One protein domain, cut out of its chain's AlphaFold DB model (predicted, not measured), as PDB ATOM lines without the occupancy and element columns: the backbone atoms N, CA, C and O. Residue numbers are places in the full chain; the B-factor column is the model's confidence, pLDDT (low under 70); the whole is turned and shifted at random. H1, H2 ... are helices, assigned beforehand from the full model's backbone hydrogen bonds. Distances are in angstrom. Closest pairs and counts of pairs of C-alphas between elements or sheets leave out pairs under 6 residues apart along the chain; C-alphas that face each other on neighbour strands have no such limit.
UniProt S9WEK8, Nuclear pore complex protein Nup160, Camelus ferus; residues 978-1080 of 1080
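This is residues 978 to 1080 of the 1080 residues of the protein "Nuclear pore complex protein Nup160" of Camelus ferus (UniProt S9WEK8). One long helix, H4, makes most of the length of a rod-like, up-and-down bundle, and three shorter helices pack together over its first half: H2 and H3 lie next to H4, and H1 sits on them on the side away from H4. The long link of residues 1006 to 1029 loops out beyond the end of H2 and folds back to H3, while residues 1042 to 1047 stick out at the turn from H3 to H4. The printed part has 103 residues, with four named helices in the order H1, H2, H3, H4 and no named strand; the class is all helix. It is only just compact, close to loose, with a radius of gyration of the C-alphas of 15.2 A, and spans 53 by 25 by 20 A.

H4, residues 1047 to 1078, touches H2, residues 991 to 1005, with its residues 1052 to 1063 alone. Their closest C-alphas are those of Ser 999 and Ile 1056, 6.5 A apart, and they run the same way at a shallow tilt of 17 degrees. H3, residues 1030 to 1041, touches H4 with its residues 1037 to 1041 alone, meeting residues 1049 to 1053 of H4; the closest C-alphas are those of Leu 1040 and Asn 1049, 5.5 A apart. H3 and H4 form a helical hairpin, opposite ways at a shallow tilt of 26 degrees. H2 and H3 are also a hairpin, opposite ways at 37 degrees, a tilt only just steep; their closest C-alphas, of Leu 991 and Leu 1036, are 7.3 A apart. H1, residues 978 to 987, forms a third hairpin with H2, opposite ways at a shallow tilt of 15 degrees, and the C-alphas of Tyr 985 and Ala 994 come closest at 5.8 A. H3 touches H1 with residues 1032 to 1036 alone; the closest C-alphas, of Arg 983 and Ser 1032, are 6.6 A apart. H1 and H3 run the same way at 32 degrees, a tilt only just shallow. H1 and H4 are apart. In H1, H2, H3 and H4 every O i to N i+4 pair is within hydrogen-bond range.

H4 measures 46.5 A from C-alpha 1047 at (6.661, -24.193, -53.781) to C-alpha 1078 at (-11.663, -61.361, -32.661). H2 measures 21.0 A, H3 16.1 A and H1 14.4 A, H1 beginning with C-alpha 978 at (11.345, -51.315, -52.306).

The two C-alphas farthest apart, those of Ala 1045 and Leu 1080, the chain's last residue, are 53.3 A apart. The printed part has no cut. The links from H1 to H2 and from H3 to H4 are tight, and the link from H2 to H3, 24 residues, is long. The mean pLDDT of the printed part is 77.2, with values under 70 at residues 1016, 1020 to 1027, 1041, 1043 to 1045 and 1077 to 1080.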
ATOM      1  N   ALA A 978      11.737 -52.708 -52.078       81.00
ATOM      2  CA  ALA A 978      11.345 -51.315 -52.306       81.00
ATOM      3  C   ALA A 978      11.877 -50.340 -51.234       81.00
ATOM      4  O   ALA A 978      12.046 -49.149 -51.511       81.00
ATOM      5  N   ALA A 979      12.161 -50.819 -50.017       79.19
ATOM      6  CA  ALA A 979      12.641 -49.973 -48.926       79.19
ATOM      7  C   ALA A 979      14.117 -49.594 -49.119       79.19
ATOM      8  O   ALA A 979      14.516 -48.465 -48.816       79.19
ATOM      9  N   GLU A 980      14.921 -50.515 -49.649       81.62
ATOM     10  CA  GLU A 980      16.306 -50.247 -50.030       81.62
ATOM     11  C   GLU A 980      16.394 -49.308 -51.244       81.62
ATOM     12  O   GLU A 980      17.217 -48.391 -51.242       81.62
ATOM     13  N   LEU A 981      15.497 -49.452 -52.226       84.56
ATOM     14  CA  LEU A 981      15.405 -48.530 -53.365       84.56
ATOM     15  C   LEU A 981      15.116 -47.088 -52.925       84.56
ATOM     16  O   LEU A 981      15.764 -46.160 -53.405       84.56
ATOM     17  N   LEU A 982      14.204 -46.901 -51.965       83.75
ATOM     18  CA  LEU A 982      13.910 -45.584 -51.395       83.75
ATOM     19  C   LEU A 982      15.152 -44.960 -50.740       83.75
ATOM     20  O   LEU A 982      15.425 -43.778 -50.932       83.75
ATOM     21  N   ARG A 983      15.944 -45.756 -50.010       84.56
ATOM     22  CA  ARG A 983      17.211 -45.283 -49.426       84.56
ATOM     23  C   ARG A 983      18.241 -44.933 -50.495       84.56
ATOM     24  O   ARG A 983      18.983 -43.976 -50.314       84.56
ATOM     25  N   LEU A 984      18.296 -45.682 -51.596       84.00
ATOM     26  CA  LEU A 984      19.174 -45.356 -52.719       84.00
ATOM     27  C   LEU A 984      18.775 -44.023 -53.360       84.00
ATOM     28  O   LEU A 984      19.654 -43.195 -53.572       84.00
ATOM     29  N   TYR A 985      17.487 -43.759 -53.591       86.12
ATOM     30  CA  TYR A 985      17.056 -42.452 -54.103       86.12
ATOM     31  C   TYR A 985      17.384 -41.300 -53.147       86.12
ATOM     32  O   TYR A 985      17.872 -40.266 -53.600       86.12
ATOM     33  N   LEU A 986      17.210 -41.504 -51.836       82.50
ATOM     34  CA  LEU A 986      17.590 -40.522 -50.816       82.50
ATOM     35  C   LEU A 986      19.104 -40.263 -50.774       82.50
ATOM     36  O   LEU A 986      19.517 -39.118 -50.667       82.50
ATOM     37  N   ASN A 987      19.937 -41.299 -50.916       84.00
ATOM     38  CA  ASN A 987      21.401 -41.154 -50.925       84.00
ATOM     39  C   ASN A 987      21.935 -40.360 -52.132       84.00
ATOM     40  O   ASN A 987      23.068 -39.886 -52.085       84.00
ATOM     41  N   TYR A 988      21.157 -40.265 -53.214       82.62
ATOM     42  CA  TYR A 988      21.518 -39.564 -54.449       82.62
ATOM     43  C   TYR A 988      20.684 -38.285 -54.681       82.62
ATOM     44  O   TYR A 988      20.676 -37.771 -55.796       82.62
ATOM     45  N   ASP A 989      19.993 -37.773 -53.651       78.62
ATOM     46  CA  ASP A 989      19.161 -36.553 -53.678       78.62
ATOM     47  C   ASP A 989      18.042 -36.540 -54.752       78.62
ATOM     48  O   ASP A 989      17.583 -35.484 -55.194       78.62
ATOM     49  N   LEU A 990      17.542 -37.714 -55.158       83.94
ATOM     50  CA  LEU A 990      16.444 -37.858 -56.127       83.94
ATOM     51  C   LEU A 990      15.076 -37.775 -55.425       83.94
ATOM     52  O   LEU A 990      14.371 -38.775 -55.274       83.94
ATOM     53  N   LEU A 991      14.714 -36.571 -54.967       81.62
ATOM     54  CA  LEU A 991      13.539 -36.338 -54.112       81.62
ATOM     55  C   LEU A 991      12.190 -36.581 -54.815       81.62
ATOM     56  O   LEU A 991      11.286 -37.130 -54.192       81.62
ATOM     57  N   GLU A 992      12.042 -36.211 -56.090       81.00
ATOM     58  CA  GLU A 992      10.791 -36.405 -56.853       81.00
ATOM     59  C   GLU A 992      10.480 -37.896 -57.060       81.00
ATOM     60  O   GLU A 992       9.401 -38.369 -56.704       81.00
ATOM     61  N   GLU A 993      11.471 -38.667 -57.513       83.25
ATOM     62  CA  GLU A 993      11.356 -40.120 -57.704       83.25
ATOM     63  C   GLU A 993      11.121 -40.859 -56.377       83.25
ATOM     64  O   GLU A 993      10.373 -41.838 -56.315       83.25
ATOM     65  N   ALA A 994      11.714 -40.371 -55.280       84.56
ATOM     66  CA  ALA A 994      11.459 -40.895 -53.943       84.56
ATOM     67  C   ALA A 994      10.010 -40.635 -53.486       84.56
ATOM     68  O   ALA A 994       9.388 -41.526 -52.902       84.56
ATOM     69  N   VAL A 995       9.450 -39.452 -53.774       84.12
ATOM     70  CA  VAL A 995       8.050 -39.102 -53.460       84.12
ATOM     71  C   VAL A 995       7.074 -39.983 -54.234       84.12
ATOM     72  O   VAL A 995       6.091 -40.473 -53.662       84.12
ATOM     73  N   ASP A 996       7.338 -40.208 -55.518       85.94
ATOM     74  CA  ASP A 996       6.486 -41.049 -56.352       85.94
ATOM     75  C   ASP A 996       6.587 -42.525 -55.953       85.94
ATOM     76  O   ASP A 996       5.552 -43.182 -55.813       85.94
ATOM     77  N   LEU A 997       7.783 -43.023 -55.612       86.69
ATOM     78  CA  LEU A 997       7.951 -44.374 -55.067       86.69
ATOM     79  C   LEU A 997       7.182 -44.566 -53.751       86.69
ATOM     80  O   LEU A 997       6.516 -45.587 -53.586       86.69
ATOM     81  N   VAL A 998       7.241 -43.604 -52.820       86.56
ATOM     82  CA  VAL A 998       6.484 -43.669 -51.554       86.56
ATOM     83  C   VAL A 998       4.980 -43.620 -51.814       86.56
ATOM     84  O   VAL A 998       4.237 -44.400 -51.221       86.56
ATOM     85  N   SER A 999       4.526 -42.760 -52.728       85.81
ATOM     86  CA  SER A 999       3.108 -42.654 -53.096       85.81
ATOM     87  C   SER A 999       2.575 -43.968 -53.678       85.81
ATOM     88  O   SER A 999       1.523 -44.450 -53.252       85.81
ATOM     89  N   GLU A1000       3.318 -44.576 -54.606       85.75
ATOM     90  CA  GLU A1000       2.985 -45.881 -55.185       85.75
ATOM     91  C   GLU A1000       3.043 -47.003 -54.146       85.75
ATOM     92  O   GLU A1000       2.194 -47.893 -54.156       85.75
ATOM     93  N   TYR A1001       4.007 -46.958 -53.222       85.94
ATOM     94  CA  TYR A1001       4.152 -47.987 -52.200       85.94
ATOM     95  C   TYR A1001       3.013 -47.938 -51.171       85.94
ATOM     96  O   TYR A1001       2.470 -48.980 -50.804       85.94
ATOM     97  N   VAL A1002       2.575 -46.740 -50.765       84.19
ATOM     98  CA  VAL A1002       1.387 -46.561 -49.909       84.19
ATOM     99  C   VAL A1002       0.127 -47.060 -50.623       84.19
ATOM    100  O   VAL A1002      -0.655 -47.809 -50.032       84.19
ATOM    101  N   ASP A1003      -0.055 -46.718 -51.901       83.50
ATOM    102  CA  ASP A1003      -1.179 -47.218 -52.703       83.50
ATOM    103  C   ASP A1003      -1.150 -48.756 -52.838       83.50
ATOM    104  O   ASP A1003      -2.201 -49.399 -52.718       83.50
ATOM    105  N   ALA A1004       0.036 -49.355 -52.983       82.88
ATOM    106  CA  ALA A1004       0.239 -50.801 -53.034       82.88
ATOM    107  C   ALA A1004      -0.150 -51.498 -51.726       82.88
ATOM    108  O   ALA A1004      -0.874 -52.497 -51.763       82.88
ATOM    109  N   VAL A1005       0.236 -50.949 -50.569       80.62
ATOM    110  CA  VAL A1005      -0.189 -51.485 -49.261       80.62
ATOM    111  C   VAL A1005      -1.707 -51.352 -49.076       80.62
ATOM    112  O   VAL A1005      -2.346 -52.251 -48.526       80.62
ATOM    113  N   LEU A1006      -2.313 -50.282 -49.604       77.12
ATOM    114  CA  LEU A1006      -3.768 -50.087 -49.636       77.12
ATOM    115  C   LEU A1006      -4.500 -50.967 -50.672       77.12
ATOM    116  O   LEU A1006      -5.728 -50.900 -50.762       77.12
ATOM    117  N   GLY A1007      -3.777 -51.795 -51.433       73.25
ATOM    118  CA  GLY A1007      -4.324 -52.781 -52.368       73.25
ATOM    119  C   GLY A1007      -4.347 -52.364 -53.837       73.25
ATOM    120  O   GLY A1007      -4.739 -53.165 -54.684       73.25
ATOM    121  N   LYS A1008      -3.895 -51.156 -54.185       75.50
ATOM    122  CA  LYS A1008      -3.791 -50.706 -55.580       75.50
ATOM    123  C   LYS A1008      -2.403 -51.031 -56.129       75.50
ATOM    124  O   LYS A1008      -1.428 -50.411 -55.741       75.50
ATOM    125  N   GLY A1009      -2.304 -51.995 -57.043       74.44
ATOM    126  CA  GLY A1009      -1.015 -52.348 -57.658       74.44
ATOM    127  C   GLY A1009      -0.066 -53.132 -56.742       74.44
ATOM    128  O   GLY A1009       1.136 -53.155 -56.987       74.44
ATOM    129  N   HIS A1010      -0.593 -53.816 -55.719       76.38
ATOM    130  CA  HIS A1010       0.188 -54.607 -54.754       76.38
ATOM    131  C   HIS A1010       1.099 -55.668 -55.413       76.38
ATOM    132  O   HIS A1010       2.178 -55.972 -54.905       76.38
ATOM    133  N   GLN A1011       0.709 -56.160 -56.595       77.94
ATOM    134  CA  GLN A1011       1.487 -57.102 -57.401       77.94
ATOM    135  C   GLN A1011       2.800 -56.529 -57.943       77.94
ATOM    136  O   GLN A1011       3.670 -57.324 -58.254       77.94
ATOM    137  N   TYR A1012       2.961 -55.204 -58.060       77.19
ATOM    138  CA  TYR A1012       4.202 -54.571 -58.543       77.19
ATOM    139  C   TYR A1012       5.276 -54.415 -57.453       77.19
ATOM    140  O   TYR A1012       6.431 -54.135 -57.764       77.19
ATOM    141  N   PHE A1013       4.899 -54.607 -56.185       79.81
ATOM    142  CA  PHE A1013       5.775 -54.494 -55.013       79.81
ATOM    143  C   PHE A1013       5.993 -55.841 -54.303       79.81
ATOM    144  O   PHE A1013       6.518 -55.878 -53.196       79.81
ATOM    145  N   GLY A1014       5.551 -56.951 -54.904       72.00
ATOM    146  CA  GLY A1014       5.691 -58.288 -54.319       72.00
ATOM    147  C   GLY A1014       4.852 -58.513 -53.055       72.00
ATOM    148  O   GLY A1014       5.152 -59.413 -52.276       72.00
ATOM    149  N   ILE A1015       3.806 -57.707 -52.826       77.94
ATOM    150  CA  ILE A1015       2.938 -57.825 -51.647       77.94
ATOM    151  C   ILE A1015       1.822 -58.833 -51.945       77.94
ATOM    152  O   ILE A1015       0.929 -58.564 -52.753       77.94
ATOM    153  N   GLU A1016       1.844 -59.985 -51.273       69.62
ATOM    154  CA  GLU A1016       0.845 -61.051 -51.462       69.62
ATOM    155  C   GLU A1016      -0.532 -60.693 -50.887       69.62
ATOM    156  O   GLU A1016      -1.556 -60.963 -51.513       69.62
ATOM    157  N   PHE A1017      -0.565 -60.044 -49.719       72.44
ATOM    158  CA  PHE A1017      -1.804 -59.696 -49.027       72.44
ATOM    159  C   PHE A1017      -1.837 -58.196 -48.699       72.44
ATOM    160  O   PHE A1017      -1.086 -57.752 -47.829       72.44
ATOM    161  N   PRO A1018      -2.682 -57.396 -49.375       76.88
ATOM    162  CA  PRO A1018      -2.856 -55.987 -49.037       76.88
ATOM    163  C   PRO A1018      -3.632 -55.814 -47.724       76.88
ATOM    164  O   PRO A1018      -4.193 -56.772 -47.182       76.88
ATOM    165  N   LEU A1019      -3.687 -54.577 -47.218       75.00
ATOM    166  CA  LEU A1019      -4.333 -54.240 -45.948       75.00
ATOM    167  C   LEU A1019      -5.783 -54.765 -45.890       75.00
ATOM    168  O   LEU A1019      -6.676 -54.271 -46.577       75.00
ATOM    169  N   SER A1020      -6.016 -55.764 -45.037       69.94
ATOM    170  CA  SER A1020      -7.313 -56.412 -44.823       69.94
ATOM    171  C   SER A1020      -7.450 -56.849 -43.366       69.94
ATOM    172  O   SER A1020      -6.461 -57.167 -42.710       69.94
ATOM    173  N   ALA A1021      -8.686 -56.942 -42.869       63.75
ATOM    174  CA  ALA A1021      -9.000 -57.365 -41.501       63.75
ATOM    175  C   ALA A1021      -8.659 -58.842 -41.192       63.75
ATOM    176  O   ALA A1021      -9.004 -59.328 -40.123       63.75
ATOM    177  N   THR A1022      -8.053 -59.589 -42.121       61.28
ATOM    178  CA  THR A1022      -7.697 -61.015 -41.966       61.28
ATOM    179  C   THR A1022      -6.235 -61.329 -42.284       61.28
ATOM    180  O   THR A1022      -5.822 -62.471 -42.114       61.28
ATOM    181  N   ALA A1023      -5.456 -60.351 -42.754       63.94
ATOM    182  CA  ALA A1023      -4.068 -60.530 -43.184       63.94
ATOM    183  C   ALA A1023      -3.081 -59.870 -42.196       63.94
ATOM    184  O   ALA A1023      -3.462 -58.924 -41.500       63.94
ATOM    185  N   PRO A1024      -1.820 -60.342 -42.100       60.66
ATOM    186  CA  PRO A1024      -0.787 -59.675 -41.304       60.66
ATOM    187  C   PRO A1024      -0.477 -58.275 -41.865       60.66
ATOM    188  O   PRO A1024      -0.444 -58.084 -43.077       60.66
ATOM    189  N   MET A1025      -0.250 -57.288 -40.991       60.38
ATOM    190  CA  MET A1025       0.042 -55.915 -41.425       60.38
ATOM    191  C   MET A1025       1.429 -55.815 -42.071       60.38
ATOM    192  O   MET A1025       2.427 -56.226 -41.477       60.38
ATOM    193  N   VAL A1026       1.487 -55.224 -43.266       64.81
ATOM    194  CA  VAL A1026       2.731 -54.833 -43.942       64.81
ATOM    195  C   VAL A1026       3.148 -53.453 -43.428       64.81
ATOM    196  O   VAL A1026       2.359 -52.510 -43.476       64.81
ATOM    197  N   TRP A1027       4.375 -53.339 -42.915       67.62
ATOM    198  CA  TRP A1027       4.905 -52.099 -42.345       67.62
ATOM    199  C   TRP A1027       5.582 -51.240 -43.414       67.62
ATOM    200  O   TRP A1027       6.437 -51.725 -44.152       67.62
ATOM    201  N   LEU A1028       5.234 -49.952 -43.457       78.88
ATOM    202  CA  LEU A1028       5.947 -48.958 -44.258       78.88
ATOM    203  C   LEU A1028       7.287 -48.585 -43.587       78.88
ATOM    204  O   LEU A1028       7.376 -48.575 -42.355       78.88
ATOM    205  N   PRO A1029       8.336 -48.245 -44.359       81.94
ATOM    206  CA  PRO A1029       9.631 -47.816 -43.838       81.94
ATOM    207  C   PRO A1029       9.559 -46.363 -43.345       81.94
ATOM    208  O   PRO A1029      10.112 -45.457 -43.966       81.94
ATOM    209  N   TYR A1030       8.879 -46.145 -42.216       79.94
ATOM    210  CA  TYR A1030       8.637 -44.813 -41.648       79.94
ATOM    211  C   TYR A1030       9.918 -43.998 -41.458       79.94
ATOM    212  O   TYR A1030       9.932 -42.831 -41.806       79.94
ATOM    213  N   SER A1031      11.031 -44.615 -41.047       81.69
ATOM    214  CA  SER A1031      12.302 -43.895 -40.886       81.69
ATOM    215  C   SER A1031      12.845 -43.295 -42.190       81.69
ATOM    216  O   SER A1031      13.382 -42.193 -42.167       81.69
ATOM    217  N   SER A1032      12.695 -43.987 -43.323       81.44
ATOM    218  CA  SER A1032      13.088 -43.460 -44.638       81.44
ATOM    219  C   SER A1032      12.094 -42.402 -45.140       81.44
ATOM    220  O   SER A1032      12.489 -41.454 -45.812       81.44
ATOM    221  N   ILE A1033      10.805 -42.549 -44.814       83.44
ATOM    222  CA  ILE A1033       9.753 -41.587 -45.185       83.44
ATOM    223  C   ILE A1033       9.899 -40.287 -44.381       83.44
ATOM    224  O   ILE A1033       9.795 -39.203 -44.947       83.44
ATOM    225  N   ASP A1034      10.219 -40.381 -43.093       83.44
ATOM    226  CA  ASP A1034      10.480 -39.229 -42.229       83.44
ATOM    227  C   ASP A1034      11.731 -38.470 -42.695       83.44
ATOM    228  O   ASP A1034      11.726 -37.240 -42.739       83.44
ATOM    229  N   GLN A1035      12.775 -39.188 -43.130       82.31
ATOM    230  CA  GLN A1035      13.960 -38.588 -43.760       82.31
ATOM    231  C   GLN A1035      13.619 -37.865 -45.070       82.31
ATOM    232  O   GLN A1035      14.127 -36.771 -45.307       82.31
ATOM    233  N   LEU A1036      12.730 -38.430 -45.896       83.25
ATOM    234  CA  LEU A1036      12.242 -37.776 -47.114       83.25
ATOM    235  C   LEU A1036      11.449 -36.499 -46.792       83.25
ATOM    236  O   LEU A1036      11.673 -35.463 -47.413       83.25
ATOM    237  N   LEU A1037      10.552 -36.547 -45.804       81.56
ATOM    238  CA  LEU A1037       9.779 -35.380 -45.359       81.56
ATOM    239  C   LEU A1037      10.681 -34.288 -44.769       81.56
ATOM    240  O   LEU A1037      10.449 -33.105 -45.023       81.56
ATOM    241  N   GLN A1038      11.734 -34.672 -44.043       82.12
ATOM    242  CA  GLN A1038      12.741 -33.739 -43.545       82.12
ATOM    243  C   GLN A1038      13.520 -33.086 -44.700       82.12
ATOM    244  O   GLN A1038      13.595 -31.860 -44.749       82.12
ATOM    245  N   ALA A1039      14.018 -33.872 -45.660       78.31
ATOM    246  CA  ALA A1039      14.742 -33.360 -46.828       78.31
ATOM    247  C   ALA A1039      13.879 -32.418 -47.695       78.31
ATOM    248  O   ALA A1039      14.365 -31.410 -48.208       78.31
ATOM    249  N   LEU A1040      12.574 -32.690 -47.813       78.00
ATOM    250  CA  LEU A1040      11.620 -31.797 -48.486       78.00
ATOM    251  C   LEU A1040      11.369 -30.498 -47.695       78.00
ATOM    252  O   LEU A1040      11.152 -29.448 -48.304       78.00
ATOM    253  N   GLY A1041      11.422 -30.556 -46.360       68.94
ATOM    254  CA  GLY A1041      11.207 -29.422 -45.456       68.94
ATOM    255  C   GLY A1041      12.405 -28.476 -45.295       68.94
ATOM    256  O   GLY A1041      12.211 -27.297 -44.991       68.94
ATOM    257  N   GLU A1042      13.631 -28.946 -45.542       71.69
ATOM    258  CA  GLU A1042      14.864 -28.150 -45.406       71.69
ATOM    259  C   GLU A1042      14.938 -26.969 -46.404       71.69
ATOM    260  O   GLU A1042      15.568 -25.954 -46.109       71.69
ATOM    261  N   ASN A1043      14.196 -27.025 -47.521       62.75
ATOM    262  CA  ASN A1043      14.080 -25.952 -48.523       62.75
ATOM    263  C   ASN A1043      12.667 -25.330 -48.566       62.75
ATOM    264  O   ASN A1043      11.960 -25.409 -49.573       62.75
ATOM    265  N   SER A1044      12.266 -24.643 -47.492       59.62
ATOM    266  CA  SER A1044      10.943 -23.992 -47.340       59.62
ATOM    267  C   SER A1044      10.588 -22.903 -48.377       59.62
ATOM    268  O   SER A1044       9.455 -22.426 -48.399       59.62
ATOM    269  N   ALA A1045      11.520 -22.511 -49.253       59.59
ATOM    270  CA  ALA A1045      11.297 -21.518 -50.308       59.59
ATOM    271  C   ALA A1045      10.784 -22.112 -51.637       59.59
ATOM    272  O   ALA A1045      10.325 -21.362 -52.500       59.59
ATOM    273  N   ASN A1046      10.859 -23.435 -51.831       72.56
ATOM    274  CA  ASN A1046      10.456 -24.068 -53.086       72.56
ATOM    275  C   ASN A1046       8.992 -24.531 -53.016       72.56
ATOM    276  O   ASN A1046       8.678 -25.522 -52.357       72.56
ATOM    277  N   SER A1047       8.090 -23.839 -53.725       71.94
ATOM    278  CA  SER A1047       6.661 -24.193 -53.781       71.94
ATOM    279  C   SER A1047       6.424 -25.624 -54.274       71.94
ATOM    280  O   SER A1047       5.422 -26.238 -53.915       71.94
ATOM    281  N   HIS A1048       7.355 -26.167 -55.067       75.00
ATOM    282  CA  HIS A1048       7.300 -27.540 -55.556       75.00
ATOM    283  C   HIS A1048       7.519 -28.571 -54.434       75.00
ATOM    284  O   HIS A1048       6.723 -29.496 -54.296       75.00
ATOM    285  N   ASN A1049       8.506 -28.364 -53.556       77.75
ATOM    286  CA  ASN A1049       8.781 -29.274 -52.435       77.75
ATOM    287  C   ASN A1049       7.640 -29.287 -51.407       77.75
ATOM    288  O   ASN A1049       7.332 -30.333 -50.841       77.75
ATOM    289  N   ILE A1050       6.974 -28.144 -51.208       76.94
ATOM    290  CA  ILE A1050       5.786 -28.044 -50.346       76.94
ATOM    291  C   ILE A1050       4.624 -28.850 -50.939       76.94
ATOM    292  O   ILE A1050       3.971 -29.597 -50.211       76.94
ATOM    293  N   ALA A1051       4.394 -28.754 -52.253       78.69
ATOM    294  CA  ALA A1051       3.358 -29.533 -52.932       78.69
ATOM    295  C   ALA A1051       3.636 -31.049 -52.871       78.69
ATOM    296  O   ALA A1051       2.719 -31.835 -52.638       78.69
ATOM    297  N   LEU A1052       4.899 -31.466 -53.021       81.00
ATOM    298  CA  LEU A1052       5.308 -32.870 -52.888       81.00
ATOM    299  C   LEU A1052       5.180 -33.383 -51.444       81.00
ATOM    300  O   LEU A1052       4.714 -34.500 -51.228       81.00
ATOM    301  N   SER A1053       5.529 -32.559 -50.452       79.81
ATOM    302  CA  SER A1053       5.347 -32.886 -49.032       79.81
ATOM    303  C   SER A1053       3.865 -33.034 -48.670       79.81
ATOM    304  O   SER A1053       3.496 -34.015 -48.023       79.81
ATOM    305  N   GLN A1054       2.998 -32.137 -49.158       81.75
ATOM    306  CA  GLN A1054       1.542 -32.251 -48.994       81.75
ATOM    307  C   GLN A1054       0.994 -33.532 -49.633       81.75
ATOM    308  O   GLN A1054       0.247 -34.256 -48.984       81.75
ATOM    309  N   LYS A1055       1.443 -33.885 -50.846       85.44
ATOM    310  CA  LYS A1055       1.043 -35.130 -51.530       85.44
ATOM    311  C   LYS A1055       1.331 -36.382 -50.690       85.44
ATOM    312  O   LYS A1055       0.502 -37.291 -50.655       85.44
ATOM    313  N   ILE A1056       2.482 -36.445 -50.013       85.06
ATOM    314  CA  ILE A1056       2.822 -37.572 -49.127       85.06
ATOM    315  C   ILE A1056       1.970 -37.546 -47.856       85.06
ATOM    316  O   ILE A1056       1.466 -38.593 -47.451       85.06
ATOM    317  N   LEU A1057       1.801 -36.377 -47.231       84.50
ATOM    318  CA  LEU A1057       1.021 -36.242 -45.998       84.50
ATOM    319  C   LEU A1057      -0.445 -36.650 -46.205       84.50
ATOM    320  O   LEU A1057      -0.947 -37.457 -45.426       84.50
ATOM    321  N   ASP A1058      -1.075 -36.209 -47.297       84.75
ATOM    322  CA  ASP A1058      -2.452 -36.587 -47.652       84.75
ATOM    323  C   ASP A1058      -2.582 -38.111 -47.836       84.75
ATOM    324  O   ASP A1058      -3.521 -38.744 -47.351       84.75
ATOM    325  N   LYS A1059      -1.600 -38.736 -48.502       82.25
ATOM    326  CA  LYS A1059      -1.562 -40.192 -48.718       82.25
ATOM    327  C   LYS A1059      -1.346 -40.979 -47.425       82.25
ATOM    328  O   LYS A1059      -1.926 -42.055 -47.266       82.25
ATOM    329  N   LEU A1060      -0.516 -40.473 -46.515       83.81
ATOM    330  CA  LEU A1060      -0.288 -41.089 -45.208       83.81
ATOM    331  C   LEU A1060      -1.510 -40.945 -44.296       83.81
ATOM    332  O   LEU A1060      -1.824 -41.891 -43.575       83.81
ATOM    333  N   GLU A1061      -2.231 -39.825 -44.360       84.00
ATOM    334  CA  GLU A1061      -3.484 -39.634 -43.621       84.00
ATOM    335  C   GLU A1061      -4.574 -40.599 -44.124       84.00
ATOM    336  O   GLU A1061      -5.191 -41.314 -43.328       84.00
ATOM    337  N   ASP A1062      -4.722 -40.730 -45.447       82.75
ATOM    338  CA  ASP A1062      -5.590 -41.729 -46.089       82.75
ATOM    339  C   ASP A1062      -5.247 -43.165 -45.655       82.75
ATOM    340  O   ASP A1062      -6.135 -44.007 -45.451       82.75
ATOM    341  N   TYR A1063      -3.953 -43.466 -45.523       83.06
ATOM    342  CA  TYR A1063      -3.474 -44.757 -45.044       83.06
ATOM    343  C   TYR A1063      -3.831 -44.981 -43.570       83.06
ATOM    344  O   TYR A1063      -4.417 -46.016 -43.241       83.06
ATOM    345  N   GLN A1064      -3.562 -44.008 -42.697       82.12
ATOM    346  CA  GLN A1064      -3.867 -44.089 -41.265       82.12
ATOM    347  C   GLN A1064      -5.367 -44.296 -41.008       82.12
ATOM    348  O   GLN A1064      -5.738 -45.200 -40.259       82.12
ATOM    349  N   GLN A1065      -6.244 -43.564 -41.707       82.44
ATOM    350  CA  GLN A1065      -7.699 -43.735 -41.575       82.44
ATOM    351  C   GLN A1065      -8.165 -45.151 -41.957       82.44
ATOM    352  O   GLN A1065      -9.051 -45.728 -41.313       82.44
ATOM    353  N   LYS A1066      -7.574 -45.742 -43.004       78.44
ATOM    354  CA  LYS A1066      -7.910 -47.103 -43.453       78.44
ATOM    355  C   LYS A1066      -7.342 -48.178 -42.532       78.44
ATOM    356  O   LYS A1066      -8.030 -49.171 -42.293       78.44
ATOM    357  N   VAL A1067      -6.144 -47.974 -41.987       79.06
ATOM    358  CA  VAL A1067      -5.552 -48.861 -40.974       79.06
ATOM    359  C   VAL A1067      -6.393 -48.861 -39.704       79.06
ATOM    360  O   VAL A1067      -6.708 -49.942 -39.207       79.06
ATOM    361  N   ASP A1068      -6.844 -47.697 -39.233       78.81
ATOM    362  CA  ASP A1068      -7.724 -47.570 -38.063       78.81
ATOM    363  C   ASP A1068      -9.059 -48.298 -38.255       78.81
ATOM    364  O   ASP A1068      -9.566 -48.959 -37.346       78.81
ATOM    365  N   LYS A1069      -9.646 -48.205 -39.454       79.25
ATOM    366  CA  LYS A1069     -10.875 -48.934 -39.789       79.25
ATOM    367  C   LYS A1069     -10.635 -50.449 -39.828       79.25
ATOM    368  O   LYS A1069     -11.386 -51.199 -39.209       79.25
ATOM    369  N   ALA A1070      -9.566 -50.894 -40.491       74.62
ATOM    370  CA  ALA A1070      -9.221 -52.311 -40.606       74.62
ATOM    371  C   ALA A1070      -8.847 -52.947 -39.254       74.62
ATOM    372  O   ALA A1070      -9.205 -54.097 -38.998       74.62
ATOM    373  N   THR A1071      -8.179 -52.207 -38.362       74.69
ATOM    374  CA  THR A1071      -7.880 -52.669 -36.995       74.69
ATOM    375  C   THR A1071      -9.133 -52.754 -36.129       74.69
ATOM    376  O   THR A1071      -9.269 -53.732 -35.393       74.69
ATOM    377  N   ARG A1072     -10.085 -51.814 -36.239       76.94
ATOM    378  CA  ARG A1072     -11.394 -51.935 -35.565       76.94
ATOM    379  C   ARG A1072     -12.176 -53.156 -36.048       76.94
ATOM    380  O   ARG A1072     -12.690 -53.899 -35.215       76.94
ATOM    381  N   ASP A1073     -12.211 -53.401 -37.357       74.19
ATOM    382  CA  ASP A1073     -12.898 -54.560 -37.945       74.19
ATOM    383  C   ASP A1073     -12.231 -55.893 -37.548       74.19
ATOM    384  O   ASP A1073     -12.923 -56.873 -37.258       74.19
ATOM    385  N   LEU A1074     -10.894 -55.931 -37.462       70.88
ATOM    386  CA  LEU A1074     -10.132 -57.081 -36.954       70.88
ATOM    387  C   LEU A1074     -10.410 -57.329 -35.460       70.88
ATOM    388  O   LEU A1074     -10.623 -58.475 -35.067       70.88
ATOM    389  N   LEU A1075     -10.456 -56.282 -34.627       72.50
ATOM    390  CA  LEU A1075     -10.789 -56.400 -33.199       72.50
ATOM    391  C   LEU A1075     -12.244 -56.839 -32.974       72.50
ATOM    392  O   LEU A1075     -12.495 -57.656 -32.090       72.50
ATOM    393  N   TYR A1076     -13.191 -56.360 -33.786       70.25
ATOM    394  CA  TYR A1076     -14.587 -56.807 -33.742       70.25
ATOM    395  C   TYR A1076     -14.715 -58.294 -34.108       70.25
ATOM    396  O   TYR A1076     -15.398 -59.039 -33.413       70.25
ATOM    397  N   ARG A1077     -13.994 -58.758 -35.140       59.16
ATOM    398  CA  ARG A1077     -13.959 -60.177 -35.544       59.16
ATOM    399  C   ARG A1077     -13.234 -61.104 -34.566       59.16
ATOM    400  O   ARG A1077     -13.450 -62.303 -34.636       59.16
ATOM    401  N   ARG A1078     -12.362 -60.579 -33.699       58.75
ATOM    402  CA  ARG A1078     -11.663 -61.361 -32.661       58.75
ATOM    403  C   ARG A1078     -12.461 -61.499 -31.357       58.75
ATOM    404  O   ARG A1078     -12.094 -62.333 -30.538       58.75
ATOM    405  N   ASN A1079     -13.484 -60.661 -31.163       56.47
ATOM    406  CA  ASN A1079     -14.353 -60.629 -29.977       56.47
ATOM    407  C   ASN A1079     -15.765 -61.216 -30.230       56.47
ATOM    408  O   ASN A1079     -16.574 -61.251 -29.302       56.47
ATOM    409  N   LEU A1080     -16.047 -61.651 -31.463       49.88
ATOM    410  CA  LEU A1080     -17.094 -62.614 -31.843       49.88
ATOM    411  C   LEU A1080     -16.475 -64.014 -31.867       49.88
ATOM    412  O   LEU A1080     -17.200 -64.969 -31.514       49.88
TER     413      LEU A1080